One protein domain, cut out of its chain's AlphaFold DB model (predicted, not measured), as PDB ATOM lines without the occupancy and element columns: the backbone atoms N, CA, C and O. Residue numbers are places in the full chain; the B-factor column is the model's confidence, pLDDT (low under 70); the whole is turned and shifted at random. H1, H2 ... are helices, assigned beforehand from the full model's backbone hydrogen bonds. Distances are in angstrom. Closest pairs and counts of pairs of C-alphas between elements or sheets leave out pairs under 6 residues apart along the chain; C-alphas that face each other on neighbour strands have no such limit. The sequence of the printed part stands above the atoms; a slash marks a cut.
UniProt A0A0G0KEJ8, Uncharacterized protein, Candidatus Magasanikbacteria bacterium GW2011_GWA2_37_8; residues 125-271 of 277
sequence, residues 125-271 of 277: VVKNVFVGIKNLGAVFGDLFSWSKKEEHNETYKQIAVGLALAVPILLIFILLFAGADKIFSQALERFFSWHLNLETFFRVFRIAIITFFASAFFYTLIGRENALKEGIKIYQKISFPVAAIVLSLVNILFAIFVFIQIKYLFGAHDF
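AT A GLANCE: This is residues 125 to 271 of the 277 residues of an uncharacterized protein of Candidatus Magasanikbacteria bacterium GW2011_GWA2_37_8 (UniProt A0A0G0KEJ8). Helices H2 and H5 run side by side at 33 degrees; H1 crosses between H2 and H4 near one end; H3 makes a corner at the other. Loose and all helix, the printed part has 147 residues with five named helices. Its C-alphas span 70 by 34 by 31 A, radius of gyration 19.6 A.

HOW THE PARTS SIT: H1, residues 131 to 143, touches H2, residues 153 to 180, C-alphas 137 and 161 closest at 5.4 A. H4, residues 198 to 221, touches H1, C-alphas 216 and 135 closest at 5.0 A. H5, residues 240 to 267, touches H2, C-alphas 242 and 162 closest at 4.2 A. Every O i to N i+4 pair is within hydrogen-bond range in H4, H5 and H3, residues 182 to 191; H1 has 6 of 9, H2 22 of 24.

IN THESE COORDINATES: Find C-alpha 131 at (48.171, 46.591, 80.105); H5 runs 39.3 A to C-alpha 267 at (88.993, 54.054, 56.073).

THE WHOLE: In the printed part 46 residues have a pLDDT under 70, among them residues 224 to 239 in the long link from H4 to H5.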
ATOM      1  N   VAL A 125      45.772  45.547  86.181       61.25
ATOM      2  CA  VAL A 125      47.081  46.200  86.350       61.25
ATOM      3  C   VAL A 125      48.057  45.347  87.174       61.25
ATOM      4  O   VAL A 125      49.252  45.366  86.904       61.25
ATOM      5  N   VAL A 126      47.557  44.558  88.134       61.50
ATOM      6  CA  VAL A 126      48.372  43.636  88.949       61.50
ATOM      7  C   VAL A 126      48.679  42.353  88.176       61.50
ATOM      8  O   VAL A 126      49.783  41.827  88.263       61.50
ATOM      9  N   LYS A 127      47.717  41.848  87.391       63.72
ATOM     10  CA  LYS A 127      47.914  40.653  86.556       63.72
ATOM     11  C   LYS A 127      48.895  40.888  85.416       63.72
ATOM     12  O   LYS A 127      49.606  39.962  85.036       63.72
ATOM     13  N   ASN A 128      48.881  42.077  84.824       62.12
ATOM     14  CA  ASN A 128      49.719  42.372  83.679       62.12
ATOM     15  C   ASN A 128      50.114  43.855  83.661       62.12
ATOM     16  O   ASN A 128      49.341  44.729  83.269       62.12
ATOM     17  N   VAL A 129      51.366  44.115  84.041       58.50
ATOM     18  CA  VAL A 129      51.974  45.454  84.046       58.50
ATOM     19  C   VAL A 129      51.964  46.074  82.639       58.50
ATOM     20  O   VAL A 129      51.862  47.290  82.485       58.50
ATOM     21  N   PHE A 130      51.956  45.245  81.589       57.59
ATOM     22  CA  PHE A 130      51.944  45.698  80.198       57.59
ATOM     23  C   PHE A 130      50.568  46.139  79.682       57.59
ATOM     24  O   PHE A 130      50.473  46.621  78.554       57.59
ATOM     25  N   VAL A 131      49.501  46.067  80.489       63.88
ATOM     26  CA  VAL A 131      48.171  46.591  80.105       63.88
ATOM     27  C   VAL A 131      48.235  48.094  79.792       63.88
ATOM     28  O   VAL A 131      47.514  48.573  78.915       63.88
ATOM     29  N   GLY A 132      49.161  48.827  80.426       63.12
ATOM     30  CA  GLY A 132      49.452  50.228  80.106       63.12
ATOM     31  C   GLY A 132      49.882  50.447  78.655       63.12
ATOM     32  O   GLY A 132      49.461  51.422  78.038       63.12
ATOM     33  N   ILE A 133      50.624  49.508  78.056       65.44
ATOM     34  CA  ILE A 133      51.175  49.663  76.700       65.44
ATOM     35  C   ILE A 133      50.065  49.804  75.654       65.44
ATOM     36  O   ILE A 133      50.159  50.645  74.763       65.44
ATOM     37  N   LYS A 134      48.966  49.048  75.776       67.44
ATOM     38  CA  LYS A 134      47.821  49.183  74.857       67.44
ATOM     39  C   LYS A 134      47.192  50.577  74.945       67.44
ATOM     40  O   LYS A 134      46.778  51.142  73.931       67.44
ATOM     41  N   ASN A 135      47.126  51.136  76.151       74.94
ATOM     42  CA  ASN A 135      46.521  52.441  76.381       74.94
ATOM     43  C   ASN A 135      47.390  53.602  75.902       74.94
ATOM     44  O   ASN A 135      46.837  54.673  75.667       74.94
ATOM     45  N   LEU A 136      48.682  53.391  75.629       72.94
ATOM     46  CA  LEU A 136      49.524  54.395  74.969       72.94
ATOM     47  C   LEU A 136      48.918  54.845  73.632       72.94
ATOM     48  O   LEU A 136      48.877  56.037  73.335       72.94
ATOM     49  N   GLY A 137      48.334  53.922  72.861       70.00
ATOM     50  CA  GLY A 137      47.627  54.281  71.630       70.00
ATOM     51  C   GLY A 137      46.327  55.040  71.834       70.00
ATOM     52  O   GLY A 137      45.933  55.826  70.975       70.00
ATOM     53  N   ALA A 138      45.655  54.842  72.966       75.94
ATOM     54  CA  ALA A 138      44.492  55.643  73.326       75.94
ATOM     55  C   ALA A 138      44.901  57.059  73.763       75.94
ATOM     56  O   ALA A 138      44.261  58.015  73.333       75.94
ATOM     57  N   VAL A 139      45.982  57.196  74.540       81.94
ATOM     58  CA  VAL A 139      46.555  58.491  74.947       81.94
ATOM     59  C   VAL A 139      46.961  59.300  73.718       81.94
ATOM     60  O   VAL A 139      46.540  60.444  73.573       81.94
ATOM     61  N   PHE A 140      47.702  58.684  72.792       77.69
ATOM     62  CA  PHE A 140      48.112  59.339  71.551       77.69
ATOM     63  C   PHE A 140      46.899  59.778  70.719       77.69
ATOM     64  O   PHE A 140      46.798  60.935  70.320       77.69
ATOM     65  N   GLY A 141      45.921  58.888  70.517       73.44
ATOM     66  CA  GLY A 141      44.706  59.222  69.768       73.44
ATOM     67  C   GLY A 141      43.895  60.369  70.388       73.44
ATOM     68  O   GLY A 141      43.387  61.220  69.659       73.44
ATOM     69  N   ASP A 142      43.794  60.424  71.719       81.88
ATOM     70  CA  ASP A 142      43.076  61.496  72.413       81.88
ATOM     71  C   ASP A 142      43.821  62.841  72.348       81.88
ATOM     72  O   ASP A 142      43.157  63.873  72.199       81.88
ATOM     73  N   LEU A 143      45.158  62.842  72.432       81.94
ATOM     74  CA  LEU A 143      45.999  64.043  72.338       81.94
ATOM     75  C   LEU A 143      45.977  64.654  70.935       81.94
ATOM     76  O   LEU A 143      45.736  65.849  70.789       81.94
ATOM     77  N   PHE A 144      46.150  63.829  69.903       77.94
ATOM     78  CA  PHE A 144      46.222  64.285  68.511       77.94
ATOM     79  C   PHE A 144      44.856  64.359  67.817       77.94
ATOM     80  O   PHE A 144      44.771  64.607  66.618       77.94
ATOM     81  N   SER A 145      43.762  64.198  68.570       66.56
ATOM     82  CA  SER A 145      42.382  64.355  68.087       66.56
ATOM     83  C   SER A 145      42.009  63.481  66.885       66.56
ATOM     84  O   SER A 145      41.109  63.834  66.124       66.56
ATOM     85  N   TRP A 146      42.651  62.320  66.723       62.66
ATOM     86  CA  TRP A 146      42.352  61.415  65.618       62.66
ATOM     87  C   TRP A 146      40.917  60.895  65.717       62.66
ATOM     88  O   TRP A 146      40.566  60.077  66.573       62.66
ATOM     89  N   SER A 147      40.066  61.445  64.850       46.19
ATOM     90  CA  SER A 147      38.637  61.184  64.813       46.19
ATOM     91  C   SER A 147      38.369  59.723  64.460       46.19
ATOM     92  O   SER A 147      38.921  59.178  63.508       46.19
ATOM     93  N   LYS A 148      37.448  59.097  65.203       51.09
ATOM     94  CA  LYS A 148      36.953  57.726  64.976       51.09
ATOM     95  C   LYS A 148      36.230  57.525  63.630       51.09
ATOM     96  O   LYS A 148      35.753  56.424  63.383       51.09
ATOM     97  N   LYS A 149      36.075  58.569  62.809       44.75
ATOM     98  CA  LYS A 149      35.226  58.549  61.606       44.75
ATOM     99  C   LYS A 149      35.902  58.027  60.336       44.75
ATOM    100  O   LYS A 149      35.195  57.832  59.358       44.75
ATOM    101  N   GLU A 150      37.208  57.774  60.337       47.69
ATOM    102  CA  GLU A 150      37.926  57.342  59.132       47.69
ATOM    103  C   GLU A 150      38.551  55.959  59.323       47.69
ATOM    104  O   GLU A 150      39.468  55.768  60.119       47.69
ATOM    105  N   GLU A 151      38.044  54.987  58.570       47.59
ATOM    106  CA  GLU A 151      38.439  53.571  58.589       47.59
ATOM    107  C   GLU A 151      39.926  53.359  58.217       47.59
ATOM    108  O   GLU A 151      40.551  52.392  58.644       47.59
ATOM    109  N   HIS A 152      40.544  54.326  57.523       52.84
ATOM    110  CA  HIS A 152      41.975  54.335  57.194       52.84
ATOM    111  C   HIS A 152      42.912  54.711  58.366       52.84
ATOM    112  O   HIS A 152      44.125  54.542  58.244       52.84
ATOM    113  N   ASN A 153      42.399  55.181  59.515       62.97
ATOM    114  CA  ASN A 153      43.235  55.675  60.623       62.97
ATOM    115  C   ASN A 153      43.818  54.590  61.542       62.97
ATOM    116  O   ASN A 153      44.716  54.896  62.331       62.97
ATOM    117  N   GLU A 154      43.360  53.334  61.489       68.00
ATOM    118  CA  GLU A 154      43.890  52.308  62.404       68.00
ATOM    119  C   GLU A 154      45.371  52.006  62.151       68.00
ATOM    120  O   GLU A 154      46.143  51.895  63.107       68.00
ATOM    121  N   THR A 155      45.792  51.954  60.886       70.88
ATOM    122  CA  THR A 155      47.197  51.737  60.516       70.88
ATOM    123  C   THR A 155      48.069  52.917  60.944       70.88
ATOM    124  O   THR A 155      49.081  52.708  61.606       70.88
ATOM    125  N   TYR A 156      47.654  54.159  60.666       72.69
ATOM    126  CA  TYR A 156      48.375  55.364  61.108       72.69
ATOM    127  C   TYR A 156      48.489  55.448  62.630       72.69
ATOM    128  O   TYR A 156      49.542  55.800  63.167       72.69
ATOM    129  N   LYS A 157      47.436  55.040  63.341       69.75
ATOM    130  CA  LYS A 157      47.445  54.959  64.797       69.75
ATOM    131  C   LYS A 157      48.446  53.934  65.311       69.75
ATOM    132  O   LYS A 157      49.202  54.234  66.230       69.75
ATOM    133  N   GLN A 158      48.478  52.743  64.721       76.38
ATOM    134  CA  GLN A 158      49.470  51.725  65.065       76.38
ATOM    135  C   GLN A 158      50.893  52.186  64.725       76.38
ATOM    136  O   GLN A 158      51.804  51.939  65.512       76.38
ATOM    137  N   ILE A 159      51.076  52.920  63.624       79.88
ATOM    138  CA  ILE A 159      52.371  53.490  63.245       79.88
ATOM    139  C   ILE A 159      52.861  54.495  64.281       79.88
ATOM    140  O   ILE A 159      53.977  54.361  64.782       79.88
ATOM    141  N   ALA A 160      52.032  55.464  64.660       73.62
ATOM    142  CA  ALA A 160      52.428  56.460  65.646       73.62
ATOM    143  C   ALA A 160      52.660  55.867  67.038       73.62
ATOM    144  O   ALA A 160      53.566  56.305  67.739       73.62
ATOM    145  N   VAL A 161      51.903  54.837  67.428       74.75
ATOM    146  CA  VAL A 161      52.175  54.091  68.667       74.75
ATOM    147  C   VAL A 161      53.510  53.362  68.592       74.75
ATOM    148  O   VAL A 161      54.277  53.416  69.550       74.75
ATOM    149  N   GLY A 162      53.800  52.712  67.463       81.06
ATOM    150  CA  GLY A 162      55.092  52.080  67.203       81.06
ATOM    151  C   GLY A 162      56.244  53.075  67.296       81.06
ATOM    152  O   GLY A 162      57.214  52.812  67.997       81.06
ATOM    153  N   LEU A 163      56.108  54.250  66.676       82.31
ATOM    154  CA  LEU A 163      57.091  55.330  66.756       82.31
ATOM    155  C   LEU A 163      57.262  55.840  68.190       82.31
ATOM    156  O   LEU A 163      58.381  55.873  68.690       82.31
ATOM    157  N   ALA A 164      56.170  56.173  68.880       76.12
ATOM    158  CA  ALA A 164      56.214  56.671  70.255       76.12
ATOM    159  C   ALA A 164      56.878  55.676  71.221       76.12
ATOM    160  O   ALA A 164      57.575  56.091  72.142       76.12
ATOM    161  N   LEU A 165      56.693  54.371  70.997       79.19
ATOM    162  CA  LEU A 165      57.375  53.311  71.742       79.19
ATOM    163  C   LEU A 165      58.833  53.116  71.319       79.19
ATOM    164  O   LEU A 165      59.666  52.793  72.160       79.19
ATOM    165  N   ALA A 166      59.154  53.301  70.040       85.69
ATOM    166  CA  ALA A 166      60.512  53.147  69.540       85.69
ATOM    167  C   ALA A 166      61.433  54.259  70.046       85.69
ATOM    168  O   ALA A 166      62.551  53.968  70.444       85.69
ATOM    169  N   VAL A 167      60.974  55.513  70.089       83.25
ATOM    170  CA  VAL A 167      61.800  56.664  70.495       83.25
ATOM    171  C   VAL A 167      62.534  56.467  71.842       83.25
ATOM    172  O   VAL A 167      63.752  56.647  71.853       83.25
ATOM    173  N   PRO A 168      61.892  56.077  72.968       78.12
ATOM    174  CA  PRO A 168      62.605  55.800  74.223       78.12
ATOM    175  C   PRO A 168      63.629  54.679  74.094       78.12
ATOM    176  O   PRO A 168      64.728  54.796  74.629       78.12
ATOM    177  N   ILE A 169      63.298  53.621  73.358       86.25
ATOM    178  CA  ILE A 169      64.192  52.480  73.156       86.25
ATOM    179  C   ILE A 169      65.419  52.915  72.346       86.25
ATOM    180  O   ILE A 169      66.550  52.653  72.749       86.25
ATOM    181  N   LEU A 170      65.206  53.634  71.244       90.12
ATOM    182  CA  LEU A 170      66.270  54.165  70.397       90.12
ATOM    183  C   LEU A 170      67.188  55.096  71.176       90.12
ATOM    184  O   LEU A 170      68.398  54.979  71.044       90.12
ATOM    185  N   LEU A 171      66.645  55.988  72.008       84.44
ATOM    186  CA  LEU A 171      67.467  56.915  72.782       84.44
ATOM    187  C   LEU A 171      68.347  56.208  73.813       84.44
ATOM    188  O   LEU A 171      69.503  56.590  73.964       84.44
ATOM    189  N   ILE A 172      67.851  55.143  74.452       84.88
ATOM    190  CA  ILE A 172      68.679  54.297  75.323       84.88
ATOM    191  C   ILE A 172      69.839  53.689  74.526       84.88
ATOM    192  O   ILE A 172      70.984  53.779  74.963       84.88
ATOM    193  N   PHE A 173      69.573  53.112  73.348       90.81
ATOM    194  CA  PHE A 173      70.625  52.522  72.515       90.81
ATOM    195  C   PHE A 173      71.611  53.563  71.973       90.81
ATOM    196  O   PHE A 173      72.811  53.325  72.021       90.81
ATOM    197  N   ILE A 174      71.136  54.725  71.520       89.88
ATOM    198  CA  ILE A 174      71.983  55.836  71.058       89.88
ATOM    199  C   ILE A 174      72.940  56.267  72.173       89.88
ATOM    200  O   ILE A 174      74.137  56.384  71.929       89.88
ATOM    201  N   LEU A 175      72.432  56.461  73.395       83.88
ATOM    202  CA  LEU A 175      73.249  56.822  74.555       83.88
ATOM    203  C   LEU A 175      74.253  55.727  74.921       83.88
ATOM    204  O   LEU A 175      75.411  56.029  75.203       83.88
ATOM    205  N   LEU A 176      73.828  54.462  74.891       87.81
ATOM    206  CA  LEU A 176      74.696  53.325  75.188       87.81
ATOM    207  C   LEU A 176      75.837  53.217  74.169       87.81
ATOM    208  O   LEU A 176      76.990  53.042  74.547       87.81
ATOM    209  N   PHE A 177      75.521  53.365  72.883       90.12
ATOM    210  CA  PHE A 177      76.502  53.340  71.802       90.12
ATOM    211  C   PHE A 177      77.452  54.533  71.868       90.12
ATOM    212  O   PHE A 177      78.653  54.346  71.712       90.12
ATOM    213  N   ALA A 178      76.947  55.736  72.156       87.00
ATOM    214  CA  ALA A 178      77.779  56.925  72.337       87.00
ATOM    215  C   ALA A 178      78.727  56.786  73.538       87.00
ATOM    216  O   ALA A 178      79.884  57.186  73.466       87.00
ATOM    217  N   GLY A 179      78.253  56.179  74.631       80.75
ATOM    218  CA  GLY A 179      79.069  55.912  75.814       80.75
ATOM    219  C   GLY A 179      80.108  54.803  75.614       80.75
ATOM    220  O   GLY A 179      81.146  54.823  76.272       80.75
ATOM    221  N   ALA A 180      79.849  53.848  74.717       86.75
ATOM    222  CA  ALA A 180      80.735  52.711  74.464       86.75
ATOM    223  C   ALA A 180      81.746  52.949  73.326       86.75
ATOM    224  O   ALA A 180      82.840  52.389  73.362       86.75
ATOM    225  N   ASP A 181      81.405  53.764  72.324       88.75
ATOM    226  CA  ASP A 181      82.198  53.965  71.108       88.75
ATOM    227  C   ASP A 181      82.419  55.462  70.817       88.75
ATOM    228  O   ASP A 181      81.492  56.224  70.525       88.75
ATOM    229  N   LYS A 182      83.689  55.888  70.853       87.50
ATOM    230  CA  LYS A 182      84.078  57.292  70.637       87.50
ATOM    231  C   LYS A 182      83.812  57.782  69.214       87.50
ATOM    232  O   LYS A 182      83.512  58.960  69.037       87.50
ATOM    233  N   ILE A 183      83.943  56.923  68.205       89.94
ATOM    234  CA  ILE A 183      83.738  57.300  66.799       89.94
ATOM    235  C   ILE A 183      82.251  57.543  66.568       89.94
ATOM    236  O   ILE A 183      81.876  58.532  65.938       89.94
ATOM    237  N   PHE A 184      81.400  56.685  67.131       88.75
ATOM    238  CA  PHE A 184      79.958  56.887  67.110       88.75
ATOM    239  C   PHE A 184      79.543  58.156  67.867       88.75
ATOM    240  O   PHE A 184      78.751  58.932  67.335       88.75
ATOM    241  N   SER A 185      80.120  58.425  69.047       87.50
ATOM    242  CA  SER A 185      79.890  59.685  69.781       87.50
ATOM    243  C   SER A 185      80.238  60.909  68.934       87.50
ATOM    244  O   SER A 185      79.418  61.806  68.772       87.50
ATOM    245  N   GLN A 186      81.417  60.924  68.307       87.00
ATOM    246  CA  GLN A 186      81.835  62.033  67.444       87.00
ATOM    247  C   GLN A 186      80.950  62.171  66.198       87.00
ATOM    248  O   GLN A 186      80.674  63.284  65.748       87.00
ATOM    249  N   ALA A 187      80.495  61.057  65.619       85.62
ATOM    250  CA  ALA A 187      79.560  61.075  64.500       85.62
ATOM    251  C   ALA A 187      78.204  61.675  64.910       85.62
ATOM    252  O   ALA A 187      77.658  62.497  64.173       85.62
ATOM    253  N   LEU A 188      77.698  61.320  66.097       85.31
ATOM    254  CA  LEU A 188      76.499  61.924  66.677       85.31
ATOM    255  C   LEU A 188      76.693  63.416  66.938       85.31
ATOM    256  O   LEU A 188      75.849  64.197  66.521       85.31
ATOM    257  N   GLU A 189      77.794  63.832  67.560       81.56
ATOM    258  CA  GLU A 189      78.093  65.248  67.819       81.56
ATOM    259  C   GLU A 189      78.126  66.072  66.526       81.56
ATOM    260  O   GLU A 189      77.580  67.172  66.470       81.56
ATOM    261  N   ARG A 190      78.700  65.523  65.449       82.38
ATOM    262  CA  ARG A 190      78.689  66.163  64.124       82.38
ATOM    263  C   ARG A 190      77.285  66.227  63.525       82.38
ATOM    264  O   ARG A 190      76.928  67.248  62.941       82.38
ATOM    265  N   PHE A 191      76.490  65.168  63.666       79.19
ATOM    266  CA  PHE A 191      75.119  65.112  63.149       79.19
ATOM    267  C   PHE A 191      74.171  66.052  63.909       79.19
ATOM    268  O   PHE A 191      73.353  66.738  63.304       79.19
ATOM    269  N   PHE A 192      74.324  66.130  65.231       72.75
ATOM    270  CA  PHE A 192      73.570  66.997  66.132       72.75
ATOM    271  C   PHE A 192      74.242  68.360  66.353       72.75
ATOM    272  O   PHE A 192      73.865  69.067  67.277       72.75
ATOM    273  N   SER A 193      75.185  68.771  65.496       62.47
ATOM    274  CA  SER A 193      75.920  70.050  65.589       62.47
ATOM    275  C   SER A 193      75.054  71.311  65.418       62.47
ATOM    276  O   SER A 193      75.552  72.437  65.485       62.47
ATOM    277  N   TRP A 194      73.741  71.159  65.225       58.09
ATOM    278  CA  TRP A 194      72.784  72.241  65.446       58.09
ATOM    279  C   TRP A 194      72.753  72.558  66.945       58.09
ATOM    280  O   TRP A 194      72.786  71.642  67.751       58.09
ATOM    281  N   HIS A 195      72.693  73.836  67.332       60.59
ATOM    282  CA  HIS A 195      72.808  74.347  68.715       60.59
ATOM    283  C   HIS A 195      71.686  73.889  69.693       60.59
ATOM    284  O   HIS A 195      71.259  74.640  70.570       60.59
ATOM    285  N   LEU A 196      71.158  72.673  69.559       58.81
ATOM    286  CA  LEU A 196      70.250  72.067  70.513       58.81
ATOM    287  C   LEU A 196      71.011  71.824  71.812       58.81
ATOM    288  O   LEU A 196      71.914  70.993  71.892       58.81
ATOM    289  N   ASN A 197      70.617  72.555  72.849       75.00
ATOM    290  CA  ASN A 197      71.070  72.292  74.200       75.00
ATOM    291  C   ASN A 197      70.632  70.863  74.582       75.00
ATOM    292  O   ASN A 197      69.447  70.619  74.832       75.00
ATOM    293  N   LEU A 198      71.584  69.922  74.593       72.69
ATOM    294  CA  LEU A 198      71.343  68.506  74.885       72.69
ATOM    295  C   LEU A 198      70.641  68.319  76.233       72.69
ATOM    296  O   LEU A 198      69.735  67.497  76.340       72.69
ATOM    297  N   GLU A 199      70.985  69.125  77.237       78.81
ATOM    298  CA  GLU A 199      70.324  69.109  78.543       78.81
ATOM    299  C   GLU A 199      68.830  69.433  78.413       78.81
ATOM    300  O   GLU A 199      67.978  68.724  78.953       78.81
ATOM    301  N   THR A 200      68.492  70.458  77.621       81.75
ATOM    302  CA  THR A 200      67.096  70.836  77.350       81.75
ATOM    303  C   THR A 200      66.369  69.757  76.552       81.75
ATOM    304  O   THR A 200      65.219  69.438  76.860       81.75
ATOM    305  N   PHE A 201      67.033  69.145  75.569       79.69
ATOM    306  CA  PHE A 201      66.472  68.024  74.817       79.69
ATOM    307  C   PHE A 201      66.144  66.846  75.743       79.69
ATOM    308  O   PHE A 201      65.003  66.388  75.764       79.69
ATOM    309  N   PHE A 202      67.096  66.405  76.573       80.50
ATOM    310  CA  PHE A 202      66.876  65.313  77.527       80.50
ATOM    311  C   PHE A 202      65.809  65.647  78.566       80.50
ATOM    312  O   PHE A 202      65.042  64.766  78.961       80.50
ATOM    313  N   ARG A 203      65.722  66.912  78.986       88.00
ATOM    314  CA  ARG A 203      64.682  67.405  79.887       88.00
ATOM    315  C   ARG A 203      63.291  67.261  79.274       88.00
ATOM    316  O   ARG A 203      62.436  66.585  79.849       88.00
ATOM    317  N   VAL A 204      63.071  67.842  78.094       85.81
ATOM    318  CA  VAL A 204      61.788  67.756  77.373       85.81
ATOM    319  C   VAL A 204      61.442  66.301  77.081       85.81
ATOM    320  O   VAL A 204      60.308  65.870  77.289       85.81
ATOM    321  N   PHE A 205      62.435  65.523  76.664       83.31
ATOM    322  CA  PHE A 205      62.272  64.118  76.350       83.31
ATOM    323  C   PHE A 205      61.815  63.284  77.556       83.31
ATOM    324  O   PHE A 205      60.845  62.529  77.469       83.31
ATOM    325  N   ARG A 206      62.466  63.464  78.708       87.88
ATOM    326  CA  ARG A 206      62.100  62.808  79.967       87.88
ATOM    327  C   ARG A 206      60.686  63.180  80.407       87.88
ATOM    328  O   ARG A 206      59.912  62.287  80.747       87.88
ATOM    329  N   ILE A 207      60.332  64.467  80.361       91.31
ATOM    330  CA  ILE A 207      58.979  64.937  80.697       91.31
ATOM    331  C   ILE A 207      57.948  64.275  79.775       91.31
ATOM    332  O   ILE A 207      56.929  63.775  80.257       91.31
ATOM    333  N   ALA A 208      58.225  64.203  78.469       87.06
ATOM    334  CA  ALA A 208      57.340  63.575  77.493       87.06
ATOM    335  C   ALA A 208      57.138  62.077  77.770       87.06
ATOM    336  O   ALA A 208      55.993  61.626  77.827       87.06
ATOM    337  N   ILE A 209      58.215  61.318  78.015       85.06
ATOM    338  CA  ILE A 209      58.132  59.895  78.388       85.06
ATOM    339  C   ILE A 209      57.277  59.720  79.640       85.06
ATOM    340  O   ILE A 209      56.309  58.959  79.615       85.06
ATOM    341  N   ILE A 210      57.624  60.406  80.734       89.81
ATOM    342  CA  ILE A 210      56.944  60.231  82.025       89.81
ATOM    343  C   ILE A 210      55.459  60.551  81.866       89.81
ATOM    344  O   ILE A 210      54.615  59.762  82.288       89.81
ATOM    345  N   THR A 211      55.135  61.649  81.179       91.00
ATOM    346  CA  THR A 211      53.752  62.035  80.877       91.00
ATOM    347  C   THR A 211      53.024  60.933  80.118       91.00
ATOM    348  O   THR A 211      51.901  60.576  80.477       91.00
ATOM    349  N   PHE A 212      53.643  60.372  79.081       86.06
ATOM    350  CA  PHE A 212      53.010  59.390  78.209       86.06
ATOM    351  C   PHE A 212      52.729  58.068  78.940       86.06
ATOM    352  O   PHE A 212      51.608  57.555  78.885       86.06
ATOM    353  N   PHE A 213      53.699  57.560  79.708       84.75
ATOM    354  CA  PHE A 213      53.529  56.341  80.503       84.75
ATOM    355  C   PHE A 213      52.573  56.533  81.687       84.75
ATOM    356  O   PHE A 213      51.700  55.690  81.904       84.75
ATOM    357  N   ALA A 214      52.669  57.649  82.416       89.25
ATOM    358  CA  ALA A 214      51.748  57.954  83.512       89.25
ATOM    359  C   ALA A 214      50.309  58.147  83.006       89.25
ATOM    360  O   ALA A 214      49.367  57.639  83.612       89.25
ATOM    361  N   SER A 215      50.125  58.788  81.848       88.81
ATOM    362  CA  SER A 215      48.816  58.914  81.196       88.81
ATOM    363  C   SER A 215      48.237  57.555  80.827       88.81
ATOM    364  O   SER A 215      47.069  57.285  81.103       88.81
ATOM    365  N   ALA A 216      49.049  56.672  80.241       83.69
ATOM    366  CA  ALA A 216      48.620  55.320  79.916       83.69
ATOM    367  C   ALA A 216      48.209  54.539  81.167       83.69
ATOM    368  O   ALA A 216      47.178  53.868  81.144       83.69
ATOM    369  N   PHE A 217      48.959  54.676  82.261       85.38
ATOM    370  CA  PHE A 217      48.598  54.114  83.559       85.38
ATOM    371  C   PHE A 217      47.279  54.693  84.096       85.38
ATOM    372  O   PHE A 217      46.392  53.944  84.489       85.38
ATOM    373  N   PHE A 218      47.052  56.004  84.045       87.62
ATOM    374  CA  PHE A 218      45.762  56.559  84.468       87.62
ATOM    375  C   PHE A 218      44.602  56.095  83.583       87.62
ATOM    376  O   PHE A 218      43.531  55.774  84.095       87.62
ATOM    377  N   TYR A 219      44.823  55.984  82.270       84.88
ATOM    378  CA  TYR A 219      43.844  55.454  81.321       84.88
ATOM    379  C   TYR A 219      43.498  53.997  81.616       84.88
ATOM    380  O   TYR A 219      42.343  53.612  81.429       84.88
ATOM    381  N   THR A 220      44.469  53.181  82.066       80.00
ATOM    382  CA  THR A 220      44.148  51.823  82.518       80.00
ATOM    383  C   THR A 220      43.242  51.917  83.719       80.00
ATOM    384  O   THR A 220      42.154  51.371  83.631       80.00
ATOM    385  N   LEU A 221      43.602  52.663  84.767       79.25
ATOM    386  CA  LEU A 221      42.844  52.749  86.021       79.25
ATOM    387  C   LEU A 221      41.382  53.177  85.848       79.25
ATOM    388  O   LEU A 221      40.494  52.554  86.431       79.25
ATOM    389  N   ILE A 222      41.121  54.202  85.036       79.81
ATOM    390  CA  ILE A 222      39.768  54.748  84.827       79.81
ATOM    391  C   ILE A 222      38.944  53.971  83.786       79.81
ATOM    392  O   ILE A 222      37.774  54.288  83.562       79.81
ATOM    393  N   GLY A 223      39.532  52.978  83.114       73.19
ATOM    394  CA  GLY A 223      38.841  52.155  82.124       73.19
ATOM    395  C   GLY A 223      37.711  51.323  82.745       73.19
ATOM    396  O   GLY A 223      37.916  50.611  83.727       73.19
ATOM    397  N   ARG A 224      36.511  51.365  82.141       56.03
ATOM    398  CA  ARG A 224      35.306  50.642  82.611       56.03
ATOM    399  C   ARG A 224      35.474  49.113  82.667       56.03
ATOM    400  O   ARG A 224      34.769  48.460  83.429       56.03
ATOM    401  N   GLU A 225      36.422  48.549  81.919       52.75
ATOM    402  CA  GLU A 225      36.745  47.110  81.935       52.75
ATOM    403  C   GLU A 225      37.494  46.650  83.199       52.75
ATOM    404  O   GLU A 225      37.661  45.453  83.405       52.75
ATOM    405  N   ASN A 226      37.888  47.566  84.089       49.41
ATOM    406  CA  ASN A 226      38.467  47.209  85.388       49.41
ATOM    407  C   ASN A 226      37.438  46.731  86.420       49.41
ATOM    408  O   ASN A 226      37.812  46.430  87.555       49.41
ATOM    409  N   ALA A 227      36.151  46.657  86.061       42.38
ATOM    410  CA  ALA A 227      35.212  45.835  86.810       42.38
ATOM    411  C   ALA A 227      35.717  44.389  86.723       42.38
ATOM    412  O   ALA A 227      35.785  43.826  85.635       42.38
ATOM    413  N   LEU A 228      36.135  43.855  87.869       46.94
ATOM    414  CA  LEU A 228      36.788  42.567  88.106       46.94
ATOM    415  C   LEU A 228      35.955  41.372  87.606       46.94
ATOM    416  O   LEU A 228      35.532  40.534  88.395       46.94
ATOM    417  N   LYS A 229      35.717  41.262  86.297       37.44
ATOM    418  CA  LYS A 229      35.094  40.084  85.708       37.44
ATOM    419  C   LYS A 229      36.095  38.940  85.792       37.44
ATOM    420  O   LYS A 229      37.197  39.006  85.239       37.44
ATOM    421  N   GLU A 230      35.714  37.908  86.537       33.00
ATOM    422  CA  GLU A 230      36.428  36.641  86.584       33.00
ATOM    423  C   GLU A 230      36.689  36.136  85.160       33.00
ATOM    424  O   GLU A 230      35.815  36.157  84.297       33.00
ATOM    425  N   GLY A 231      37.921  35.693  84.910       37.47
ATOM    426  CA  GLY A 231      38.209  34.879  83.732       37.47
ATOM    427  C   GLY A 231      38.595  35.592  82.437       37.47
ATOM    428  O   GLY A 231      38.527  34.953  81.390       37.47
ATOM    429  N   ILE A 232      39.085  36.839  82.436       37.31
ATOM    430  CA  ILE A 232      39.732  37.340  81.210       37.31
ATOM    431  C   ILE A 232      41.137  36.724  81.094       37.31
ATOM    432  O   ILE A 232      42.103  37.208  81.688       37.31
ATOM    433  N   LYS A 233      41.263  35.638  80.318       35.81
ATOM    434  CA  LYS A 233      42.542  35.214  79.726       35.81
ATOM    435  C   LYS A 233      42.957  36.285  78.718       35.81
ATOM    436  O   LYS A 233      42.680  36.183  77.526       35.81
ATOM    437  N   ILE A 234      43.590  37.342  79.207       42.50
ATOM    438  CA  ILE A 234      44.158  38.391  78.367       42.50
ATOM    439  C   ILE A 234      45.476  37.857  77.784       42.50
ATOM    440  O   ILE A 234      46.559  38.198  78.249       42.50
ATOM    441  N   TYR A 235      45.401  37.000  76.763       40.31
ATOM    442  CA  TYR A 235      46.533  36.797  75.858       40.31
ATOM    443  C   TYR A 235      46.625  38.041  74.965       40.31
ATOM    444  O   TYR A 235      46.019  38.116  73.900       40.31
ATOM    445  N   GLN A 236      47.312  39.073  75.448       46.78
ATOM    446  CA  GLN A 236      47.495  40.328  74.721       46.78
ATOM    447  C   GLN A 236      48.740  40.237  73.838       46.78
ATOM    448  O   GLN A 236      49.862  40.401  74.308       46.78
ATOM    449  N   LYS A 237      48.540  39.991  72.539       52.53
ATOM    450  CA  LYS A 237      49.579  40.221  71.530       52.53
ATOM    451  C   LYS A 237      49.713  41.729  71.309       52.53
ATOM    452  O   LYS A 237      48.725  42.392  70.995       52.53
ATOM    453  N   ILE A 238      50.930  42.260  71.448       59.72
ATOM    454  CA  ILE A 238      51.295  43.540  70.825       59.72
ATOM    455  C   ILE A 238      50.917  43.417  69.344       59.72
ATOM    456  O   ILE A 238      51.194  42.389  68.721       59.72
ATOM    457  N   SER A 239      50.230  44.418  68.791       68.62
ATOM    458  CA  SER A 239      49.855  44.392  67.377       68.62
ATOM    459  C   SER A 239      51.120  44.263  66.535       68.62
ATOM    460  O   SER A 239      52.053  45.045  66.721       68.62
ATOM    461  N   PHE A 240      51.140  43.295  65.617       79.00
ATOM    462  CA  PHE A 240      52.302  43.006  64.779       79.00
ATOM    463  C   PHE A 240      52.920  44.266  64.140       79.00
ATOM    464  O   PHE A 240      54.136  44.402  64.235       79.00
ATOM    465  N   PRO A 241      52.146  45.246  63.622       81.44
ATOM    466  CA  PRO A 241      52.719  46.475  63.062       81.44
ATOM    467  C   PRO A 241      53.491  47.327  64.077       81.44
ATOM    468  O   PRO A 241      54.572  47.811  63.767       81.44
ATOM    469  N   VAL A 242      52.995  47.458  65.312       80.62
ATOM    470  CA  VAL A 242      53.696  48.185  66.391       80.62
ATOM    471  C   VAL A 242      55.028  47.506  66.709       80.62
ATOM    472  O   VAL A 242      56.058  48.173  66.765       80.62
ATOM    473  N   ALA A 243      55.016  46.180  66.880       84.12
ATOM    474  CA  ALA A 243      56.232  45.416  67.146       84.12
ATOM    475  C   ALA A 243      57.222  45.508  65.974       84.12
ATOM    476  O   ALA A 243      58.400  45.763  66.198       84.12
ATOM    477  N   ALA A 244      56.738  45.367  64.737       87.31
ATOM    478  CA  ALA A 244      57.550  45.452  63.529       87.31
ATOM    479  C   ALA A 244      58.227  46.821  63.381       87.31
ATOM    480  O   ALA A 244      59.407  46.872  63.052       87.31
ATOM    481  N   ILE A 245      57.525  47.921  63.675       89.00
ATOM    482  CA  ILE A 245      58.083  49.281  63.613       89.00
ATOM    483  C   ILE A 245      59.178  49.473  64.656       89.00
ATOM    484  O   ILE A 245      60.263  49.939  64.314       89.00
ATOM    485  N   VAL A 246      58.921  49.084  65.908       88.00
ATOM    486  CA  VAL A 246      59.924  49.179  66.977       88.00
ATOM    487  C   VAL A 246      61.165  48.367  66.607       88.00
ATOM    488  O   VAL A 246      62.273  48.895  66.645       88.00
ATOM    489  N   LEU A 247      60.985  47.111  66.188       91.44
ATOM    490  CA  LEU A 247      62.093  46.227  65.826       91.44
ATOM    491  C   LEU A 247      62.862  46.741  64.601       91.44
ATOM    492  O   LEU A 247      64.088  46.708  64.585       91.44
ATOM    493  N   SER A 248      62.152  47.242  63.586       93.31
ATOM    494  CA  SER A 248      62.752  47.789  62.369       93.31
ATOM    495  C   SER A 248      63.588  49.031  62.664       93.31
ATOM    496  O   SER A 248      64.731  49.099  62.224       93.31
ATOM    497  N   LEU A 249      63.074  49.970  63.464       94.50
ATOM    498  CA  LEU A 249      63.812  51.175  63.839       94.50
ATOM    499  C   LEU A 249      65.058  50.853  64.667       94.50
ATOM    500  O   LEU A 249      66.117  51.427  64.418       94.50
ATOM    501  N   VAL A 250      64.956  49.916  65.615       93.75
ATOM    502  CA  VAL A 250      66.115  49.456  66.396       93.75
ATOM    503  C   VAL A 250      67.157  48.819  65.476       93.75
ATOM    504  O   VAL A 250      68.328  49.176  65.550       93.75
ATOM    505  N   ASN A 251      66.747  47.949  64.551       95.75
ATOM    506  CA  ASN A 251      67.668  47.340  63.590       95.75
ATOM    507  C   ASN A 251      68.332  48.373  62.669       95.75
ATOM    508  O   ASN A 251      69.522  48.252  62.398       95.75
ATOM    509  N   ILE A 252      67.605  49.402  62.219       96.44
ATOM    510  CA  ILE A 252      68.178  50.500  61.423       96.44
ATOM    511  C   ILE A 252      69.256  51.234  62.225       96.44
ATOM    512  O   ILE A 252      70.345  51.464  61.705       96.44
ATOM    513  N   LEU A 253      68.987  51.559  63.493       94.62
ATOM    514  CA  LEU A 253      69.974  52.188  64.372       94.62
ATOM    515  C   LEU A 253      71.233  51.318  64.523       94.62
ATOM    516  O   LEU A 253      72.344  51.825  64.387       94.62
ATOM    517  N   PHE A 254      71.069  50.013  64.751       95.00
ATOM    518  CA  PHE A 254      72.186  49.065  64.803       95.00
ATOM    519  C   PHE A 254      72.952  48.997  63.476       95.00
ATOM    520  O   PHE A 254      74.180  48.969  63.481       95.00
ATOM    521  N   ALA A 255      72.257  49.007  62.337       95.69
ATOM    522  CA  ALA A 255      72.902  48.983  61.028       95.69
ATOM    523  C   ALA A 255      73.741  50.249  60.796       95.69
ATOM    524  O   ALA A 255      74.872  50.154  60.327       95.69
ATOM    525  N   ILE A 256      73.222  51.424  61.177       93.00
ATOM    526  CA  ILE A 256      73.955  52.699  61.129       93.00
ATOM    527  C   ILE A 256      75.197  52.635  62.025       93.00
ATOM    528  O   ILE A 256      76.281  53.021  61.591       93.00
ATOM    529  N   PHE A 257      75.053  52.122  63.248       92.88
ATOM    530  CA  PHE A 257      76.161  51.948  64.186       92.88
ATOM    531  C   PHE A 257      77.272  51.064  63.596       92.88
ATOM    532  O   PHE A 257      78.417  51.503  63.489       92.88
ATOM    533  N   VAL A 258      76.925  49.867  63.112       93.06
ATOM    534  CA  VAL A 258      77.876  48.939  62.477       93.06
ATOM    535  C   VAL A 258      78.504  49.553  61.223       93.06
ATOM    536  O   VAL A 258      79.706  49.426  61.008       93.06
ATOM    537  N   PHE A 259      77.726  50.264  60.405       92.19
ATOM    538  CA  PHE A 259      78.237  50.926  59.206       92.19
ATOM    539  C   PHE A 259      79.300  51.986  59.532       92.19
ATOM    540  O   PHE A 259      80.335  52.043  58.866       92.19
ATOM    541  N   ILE A 260      79.081  52.796  60.573       89.25
ATOM    542  CA  ILE A 260      80.065  53.779  61.052       89.25
ATOM    543  C   ILE A 260      81.353  53.074  61.496       89.25
ATOM    544  O   ILE A 260      82.443  53.491  61.098       89.25
ATOM    545  N   GLN A 261      81.231  51.983  62.258       88.31
ATOM    546  CA  GLN A 261      82.377  51.203  62.735       88.31
ATOM    547  C   GLN A 261      83.186  50.594  61.584       88.31
ATOM    548  O   GLN A 261      84.410  50.722  61.558       88.31
ATOM    549  N   ILE A 262      82.515  49.997  60.593       88.88
ATOM    550  CA  ILE A 262      83.154  49.430  59.394       88.88
ATOM    551  C   ILE A 262      83.874  50.528  58.607       88.88
ATOM    552  O   ILE A 262      85.047  50.378  58.271       88.88
ATOM    553  N   LYS A 263      83.206  51.656  58.334       85.69
ATOM    554  CA  LYS A 263      83.804  52.755  57.567       85.69
ATOM    555  C   LYS A 263      85.069  53.291  58.236       85.69
ATOM    556  O   LYS A 263      86.022  53.621  57.541       85.69
ATOM    557  N   TYR A 264      85.088  53.373  59.562       83.19
ATOM    558  CA  TYR A 264      86.278  53.798  60.290       83.19
ATOM    559  C   TYR A 264      87.393  52.746  60.245       83.19
ATOM    560  O   TYR A 264      88.537  53.089  59.953       83.19
ATOM    561  N   LEU A 265      87.060  51.471  60.475       82.94
ATOM    562  CA  LEU A 265      88.033  50.375  60.467       82.94
ATOM    563  C   LEU A 265      88.756  50.261  59.116       82.94
ATOM    564  O   LEU A 265      89.974  50.112  59.083       82.94
ATOM    565  N   PHE A 266      88.021  50.376  58.009       79.38
ATOM    566  CA  PHE A 266      88.592  50.256  56.666       79.38
ATOM    567  C   PHE A 266      89.064  51.589  56.072       79.38
ATOM    568  O   PHE A 266      89.987  51.588  55.267       79.38
ATOM    569  N   GLY A 267      88.517  52.730  56.495       66.50
ATOM    570  CA  GLY A 267      88.993  54.054  56.073       66.50
ATOM    571  C   GLY A 267      90.349  54.443  56.676       66.50
ATOM    572  O   GLY A 267      91.044  55.292  56.127       66.50
ATOM    573  N   ALA A 268      90.759  53.812  57.781       58.47
ATOM    574  CA  ALA A 268      92.093  53.984  58.359       58.47
ATOM    575  C   ALA A 268      93.200  53.239  57.580       58.47
ATOM    576  O   ALA A 268      94.376  53.580  57.720       58.47
ATOM    577  N   HIS A 269      92.854  52.246  56.750       52.72
ATOM    578  CA  HIS A 269      93.840  51.482  55.975       52.72
ATOM    579  C   HIS A 269      94.437  52.262  54.797       52.72
ATOM    580  O   HIS A 269      95.594  52.015  54.449       52.72
ATOM    581  N   ASP A 270      93.728  53.256  54.258       53.97
ATOM    582  CA  ASP A 270      94.244  54.101  53.172       53.97
ATOM    583  C   ASP A 270      95.423  54.989  53.622       53.97
ATOM    584  O   ASP A 270      96.222  55.427  52.796       53.97
ATOM    585  N   PHE A 271      95.592  55.213  54.933       50.97
ATOM    586  CA  PHE A 271      96.699  56.010  55.480       50.97
ATOM    587  C   PHE A 271      97.981  55.205  55.751       50.97
ATOM    588  O   PHE A 271      99.058  55.791  55.830       50.97
TER     589      PHE A 271